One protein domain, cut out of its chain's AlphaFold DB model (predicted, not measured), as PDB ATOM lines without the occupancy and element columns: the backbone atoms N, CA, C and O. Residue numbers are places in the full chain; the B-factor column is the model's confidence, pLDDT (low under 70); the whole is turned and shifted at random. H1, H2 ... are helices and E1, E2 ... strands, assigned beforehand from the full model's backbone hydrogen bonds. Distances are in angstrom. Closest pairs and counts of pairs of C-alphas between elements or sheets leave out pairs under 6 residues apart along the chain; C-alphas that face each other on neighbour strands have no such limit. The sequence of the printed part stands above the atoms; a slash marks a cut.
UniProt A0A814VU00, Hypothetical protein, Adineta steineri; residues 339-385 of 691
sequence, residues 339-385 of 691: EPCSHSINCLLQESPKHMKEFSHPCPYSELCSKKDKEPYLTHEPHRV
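Overview. This is residues 339 to 385 of the 691 residues of the protein "Hypothetical protein" of Adineta steineri (UniProt A0A814VU00). With little regular structure, this is a small, rounded knot of loops built round one short strand, E1, which has the short helix H1 at one end. Loop residues 339 to 340 and 378 to 379 pair with E1 and tie two long unnamed stretches to it. The printed part has 47 residues, with H1 before E1. Its class is mixed, with 8 residues in named elements. It is compact, with a radius of gyration of the C-alphas of 10.1 A and spans of 25 by 24 by 16 A.

Along the chain. H1 is residues 355 to 358, 5.3 A long, beginning at C-alpha 355 (28.446, -5.436, -2.657). E1 is residues 359 to 362, 10.3 A long, ending at C-alpha 362 (22.653, 3.187, -11.612).

Arrangement. H1 and E1 meet only through their tight link, with 0 residues between them. H1 is too short for an O i to N i+4 pair; its one O i to N i+3 pair is within range. E1 pairs with no named strand, but residues 339 to 340 pair parallel with 359 to 360, and 378 to 379 with 361 to 362, also parallel.

Size, cuts and confidence. The C-alphas farthest apart, of Lys 354 and Val 385, are 29.1 A apart. The printed part has no cut, and no printed residue is under 70 in pLDDT.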
ATOM      1  N   GLU A 339      21.726   1.861  -0.145       91.62
ATOM      2  CA  GLU A 339      22.481   3.108  -0.295       91.62
ATOM      3  C   GLU A 339      23.171   3.173  -1.669       91.62
ATOM      4  O   GLU A 339      23.681   2.156  -2.150       91.62
ATOM      5  N   PRO A 340      23.184   4.327  -2.356       90.62
ATOM      6  CA  PRO A 340      23.832   4.436  -3.654       90.62
ATOM      7  C   PRO A 340      25.348   4.260  -3.502       90.62
ATOM      8  O   PRO A 340      25.988   4.918  -2.683       90.62
ATOM      9  N   CYS A 341      25.942   3.387  -4.315       91.25
ATOM     10  CA  CYS A 341      27.380   3.154  -4.297       91.25
ATOM     11  C   CYS A 341      28.147   4.451  -4.587       91.25
ATOM     12  O   CYS A 341      27.908   5.109  -5.602       91.25
ATOM     13  N   SER A 342      29.137   4.769  -3.748       86.69
ATOM     14  CA  SER A 342      30.013   5.943  -3.894       86.69
ATOM     15  C   SER A 342      30.763   5.997  -5.232       86.69
ATOM     16  O   SER A 342      31.084   7.077  -5.717       86.69
ATOM     17  N   HIS A 343      30.997   4.840  -5.859       79.00
ATOM     18  CA  HIS A 343      31.648   4.714  -7.167       79.00
ATOM     19  C   HIS A 343      30.646   4.684  -8.340       79.00
ATOM     20  O   HIS A 343      31.049   4.696  -9.506       79.00
ATOM     21  N   SER A 344      29.338   4.698  -8.047       86.50
ATOM     22  CA  SER A 344      28.248   4.801  -9.021       86.50
ATOM     23  C   SER A 344      28.364   3.749 -10.145       86.50
ATOM     24  O   SER A 344      28.747   2.605  -9.900       86.50
ATOM     25  N   ILE A 345      28.045   4.126 -11.385       82.06
ATOM     26  CA  ILE A 345      28.142   3.302 -12.604       82.06
ATOM     27  C   ILE A 345      29.559   2.755 -12.893       82.06
ATOM     28  O   ILE A 345      29.714   1.843 -13.699       82.06
ATOM     29  N   ASN A 346      30.596   3.310 -12.254       76.25
ATOM     30  CA  ASN A 346      31.995   2.926 -12.454       76.25
ATOM     31  C   ASN A 346      32.510   1.963 -11.367       76.25
ATOM     32  O   ASN A 346      33.711   1.696 -11.304       76.25
ATOM     33  N   CYS A 347      31.643   1.452 -10.484       82.38
ATOM     34  CA  CYS A 347      32.077   0.554  -9.421       82.38
ATOM     35  C   CYS A 347      32.558  -0.798  -9.970       82.38
ATOM     36  O   CYS A 347      31.767  -1.617 -10.438       82.38
ATOM     37  N   LEU A 348      33.851  -1.090  -9.803       80.69
ATOM     38  CA  LEU A 348      34.449  -2.387 -10.154       80.69
ATOM     39  C   LEU A 348      33.850  -3.573  -9.369       80.69
ATOM     40  O   LEU A 348      34.049  -4.726  -9.745       80.69
ATOM     41  N   LEU A 349      33.105  -3.302  -8.290       88.19
ATOM     42  CA  LEU A 349      32.407  -4.297  -7.475       88.19
ATOM     43  C   LEU A 349      30.916  -4.454  -7.838       88.19
ATOM     44  O   LEU A 349      30.228  -5.223  -7.170       88.19
ATOM     45  N   GLN A 350      30.406  -3.798  -8.891       84.44
ATOM     46  CA  GLN A 350      28.988  -3.865  -9.297       84.44
ATOM     47  C   GLN A 350      28.500  -5.292  -9.640       84.44
ATOM     48  O   GLN A 350      27.300  -5.552  -9.594       84.44
ATOM     49  N   GLU A 351      29.405  -6.229  -9.950       82.06
ATOM     50  CA  GLU A 351      29.092  -7.654 -10.172       82.06
ATOM     51  C   GLU A 351      29.319  -8.551  -8.930       82.06
ATOM     52  O   GLU A 351      29.112  -9.763  -9.000       82.06
ATOM     53  N   SER A 352      29.749  -7.993  -7.788       90.19
ATOM     54  CA  SER A 352      30.025  -8.743  -6.553       90.19
ATOM     55  C   SER A 352      28.749  -8.958  -5.721       90.19
ATOM     56  O   SER A 352      28.216  -7.986  -5.180       90.19
ATOM     57  N   PRO A 353      28.280 -10.205  -5.498       89.06
ATOM     58  CA  PRO A 353      27.012 -10.461  -4.805       89.06
ATOM     59  C   PRO A 353      26.940  -9.980  -3.349       89.06
ATOM     60  O   PRO A 353      25.844  -9.892  -2.806       89.06
ATOM     61  N   LYS A 354      28.079  -9.686  -2.702       91.69
ATOM     62  CA  LYS A 354      28.109  -9.030  -1.383       91.69
ATOM     63  C   LYS A 354      27.822  -7.534  -1.527       91.69
ATOM     64  O   LYS A 354      26.859  -7.030  -0.968       91.69
ATOM     65  N   HIS A 355      28.586  -6.864  -2.385       93.31
ATOM     66  CA  HIS A 355      28.446  -5.436  -2.657       93.31
ATOM     67  C   HIS A 355      27.043  -5.075  -3.182       93.31
ATOM     68  O   HIS A 355      26.455  -4.090  -2.752       93.31
ATOM     69  N   MET A 356      26.459  -5.927  -4.031       89.81
ATOM     70  CA  MET A 356      25.097  -5.777  -4.569       89.81
ATOM     71  C   MET A 356      23.971  -5.997  -3.537       89.81
ATOM     72  O   MET A 356      22.816  -5.707  -3.843       89.81
ATOM     73  N   LYS A 357      24.269  -6.534  -2.341       92.75
ATOM     74  CA  LYS A 357      23.319  -6.629  -1.212       92.75
ATOM     75  C   LYS A 357      23.344  -5.403  -0.302       92.75
ATOM     76  O   LYS A 357      22.413  -5.220   0.473       92.75
ATOM     77  N   GLU A 358      24.401  -4.603  -0.380       94.06
ATOM     78  CA  GLU A 358      24.631  -3.437   0.478       94.06
ATOM     79  C   GLU A 358      24.384  -2.130  -0.291       94.06
ATOM     80  O   GLU A 358      23.752  -1.218   0.238       94.06
ATOM     81  N   PHE A 359      24.812  -2.065  -1.560       94.00
ATOM     82  CA  PHE A 359      24.818  -0.843  -2.362       94.00
ATOM     83  C   PHE A 359      24.039  -0.967  -3.675       94.00
ATOM     84  O   PHE A 359      24.236  -1.901  -4.462       94.00
ATOM     85  N   SER A 360      23.213   0.038  -3.967       93.81
ATOM     86  CA  SER A 360      22.569   0.186  -5.271       93.81
ATOM     87  C   SER A 360      23.453   0.923  -6.280       93.81
ATOM     88  O   SER A 360      24.283   1.760  -5.928       93.81
ATOM     89  N   HIS A 361      23.287   0.603  -7.562       90.25
ATOM     90  CA  HIS A 361      24.076   1.174  -8.658       90.25
ATOM     91  C   HIS A 361      23.154   1.686  -9.765       90.25
ATOM     92  O   HIS A 361      22.152   1.025 -10.030       90.25
ATOM     93  N   PRO A 362      23.473   2.776 -10.481       90.00
ATOM     94  CA  PRO A 362      22.653   3.187 -11.612       90.00
ATOM     95  C   PRO A 362      22.571   2.078 -12.663       90.00
ATOM     96  O   PRO A 362      23.580   1.473 -13.036       90.00
ATOM     97  N   CYS A 363      21.371   1.812 -13.174       88.00
ATOM     98  CA  CYS A 363      21.230   0.976 -14.356       88.00
ATOM     99  C   CYS A 363      21.827   1.723 -15.567       88.00
ATOM    100  O   CYS A 363      21.346   2.819 -15.865       88.00
ATOM    101  N   PRO A 364      22.781   1.146 -16.333       81.19
ATOM    102  CA  PRO A 364      23.345   1.807 -17.518       81.19
ATOM    103  C   PRO A 364      22.269   2.239 -18.529       81.19
ATOM    104  O   PRO A 364      22.403   3.250 -19.217       81.19
ATOM    105  N   TYR A 365      21.187   1.460 -18.597       79.62
ATOM    106  CA  TYR A 365      20.065   1.654 -19.510       79.62
ATOM    107  C   TYR A 365      18.912   2.458 -18.904       79.62
ATOM    108  O   TYR A 365      18.070   2.922 -19.666       79.62
ATOM    109  N   SER A 366      18.879   2.669 -17.581       84.69
ATOM    110  CA  SER A 366      17.889   3.533 -16.920       84.69
ATOM    111  C   SER A 366      16.444   3.176 -17.337       84.69
ATOM    112  O   SER A 366      16.034   2.017 -17.224       84.69
ATOM    113  N   GLU A 367      15.683   4.137 -17.865       79.81
ATOM    114  CA  GLU A 367      14.334   3.984 -18.438       79.81
ATOM    115  C   GLU A 367      14.225   2.909 -19.544       79.81
ATOM    116  O   GLU A 367      13.158   2.332 -19.736       79.81
ATOM    117  N   LEU A 368      15.319   2.607 -20.255       79.44
ATOM    118  CA  LEU A 368      15.366   1.624 -21.348       79.44
ATOM    119  C   LEU A 368      15.577   0.173 -20.862       79.44
ATOM    120  O   LEU A 368      15.659  -0.748 -21.678       79.44
ATOM    121  N   CYS A 369      15.702  -0.064 -19.551       83.44
ATOM    122  CA  CYS A 369      15.983  -1.395 -19.018       83.44
ATOM    123  C   CYS A 369      14.751  -2.317 -19.007       83.44
ATOM    124  O   CYS A 369      13.879  -2.229 -18.142       83.44
ATOM    125  N   SER A 370      14.742  -3.316 -19.892       88.50
ATOM    126  CA  SER A 370      13.717  -4.372 -19.958       88.50
ATOM    127  C   SER A 370      13.757  -5.397 -18.807       88.50
ATOM    128  O   SER A 370      13.022  -6.387 -18.829       88.50
ATOM    129  N   LYS A 371      14.617  -5.192 -17.800       88.94
ATOM    130  CA  LYS A 371      14.819  -6.096 -16.655       88.94
ATOM    131  C   LYS A 371      14.530  -5.466 -15.285       88.94
ATOM    132  O   LYS A 371      14.873  -6.085 -14.282       88.94
ATOM    133  N   LYS A 372      13.907  -4.283 -15.219       86.88
ATOM    134  CA  LYS A 372      13.698  -3.516 -13.974       86.88
ATOM    135  C   LYS A 372      13.220  -4.357 -12.773       86.88
ATOM    136  O   LYS A 372      13.774  -4.228 -11.688       86.88
ATOM    137  N   ASP A 373      12.302  -5.302 -12.987       87.12
ATOM    138  CA  ASP A 373      11.740  -6.171 -11.930       87.12
ATOM    139  C   ASP A 373      12.658  -7.325 -11.464       87.12
ATOM    140  O   ASP A 373      12.313  -8.064 -10.540       87.12
ATOM    141  N   LYS A 374      13.793  -7.545 -12.140       89.69
ATOM    142  CA  LYS A 374      14.710  -8.684 -11.933       89.69
ATOM    143  C   LYS A 374      16.033  -8.292 -11.284       89.69
ATOM    144  O   LYS A 374      16.709  -9.159 -10.746       89.69
ATOM    145  N   GLU A 375      16.414  -7.022 -11.361       88.81
ATOM    146  CA  GLU A 375      17.740  -6.529 -10.967       88.81
ATOM    147  C   GLU A 375      17.569  -5.381  -9.942       88.81
ATOM    148  O   GLU A 375      17.866  -4.229 -10.255       88.81
ATOM    149  N   PRO A 376      17.030  -5.662  -8.728       84.81
ATOM    150  CA  PRO A 376      16.584  -4.641  -7.761       84.81
ATOM    151  C   PRO A 376      17.727  -3.839  -7.121       84.81
ATOM    152  O   PRO A 376      17.507  -2.747  -6.609       84.81
ATOM    153  N   TYR A 377      18.951  -4.360  -7.191       85.19
ATOM    154  CA  TYR A 377      20.191  -3.670  -6.828       85.19
ATOM    155  C   TYR A 377      20.590  -2.584  -7.847       85.19
ATOM    156  O   TYR A 377      21.537  -1.834  -7.607       85.19
ATOM    157  N   LEU A 378      19.897  -2.479  -8.989       89.44
ATOM    158  CA  LEU A 378      20.068  -1.368  -9.919       89.44
ATOM    159  C   LEU A 378      19.009  -0.287  -9.673       89.44
ATOM    160  O   LEU A 378      17.807  -0.526  -9.835       89.44
ATOM    161  N   THR A 379      19.440   0.938  -9.366       88.88
ATOM    162  CA  THR A 379      18.559   2.102  -9.418       88.88
ATOM    163  C   THR A 379      18.184   2.380 -10.868       88.88
ATOM    164  O   THR A 379      19.014   2.635 -11.739       88.88
ATOM    165  N   HIS A 380      16.881   2.337 -11.121       84.88
ATOM    166  CA  HIS A 380      16.258   2.748 -12.378       84.88
ATOM    167  C   HIS A 380      15.594   4.127 -12.214       84.88
ATOM    168  O   HIS A 380      14.532   4.386 -12.787       84.88
ATOM    169  N   GLU A 381      16.186   4.958 -11.351       82.69
ATOM    170  CA  GLU A 381      15.951   6.398 -11.265       82.69
ATOM    171  C   GLU A 381      16.827   7.065 -12.339       82.69
ATOM    172  O   GLU A 381      18.024   6.763 -12.391       82.69
ATOM    173  N   PRO A 382      16.277   7.931 -13.208       76.88
ATOM    174  CA  PRO A 382      17.068   8.601 -14.235       76.88
ATOM    175  C   PRO A 382      18.186   9.454 -13.638       76.88
ATOM    176  O   PRO A 382      17.995  10.117 -12.613       76.88
ATOM    177  N   HIS A 383      19.350   9.480 -14.290       74.31
ATOM    178  CA  HIS A 383      20.456  10.306 -13.807       74.31
ATOM    179  C   HIS A 383      20.080  11.795 -13.877       74.31
ATOM    180  O   HIS A 383      19.510  12.242 -14.874       74.31
ATOM    181  N   ARG A 384      20.418  12.575 -12.839       80.12
ATOM    182  CA  ARG A 384      20.093  14.015 -12.730       80.12
ATOM    183  C   ARG A 384      21.006  14.902 -13.593       80.12
ATOM    184  O   ARG A 384      21.551  15.895 -13.125       80.12
ATOM    185  N   VAL A 385      21.171  14.526 -14.856       82.81
ATOM    186  CA  VAL A 385      21.760  15.342 -15.926       82.81
ATOM    187  C   VAL A 385      20.647  15.890 -16.812       82.81
ATOM    188  O   VAL A 385      19.614  15.245 -17.009       82.81
TER     189      VAL A 385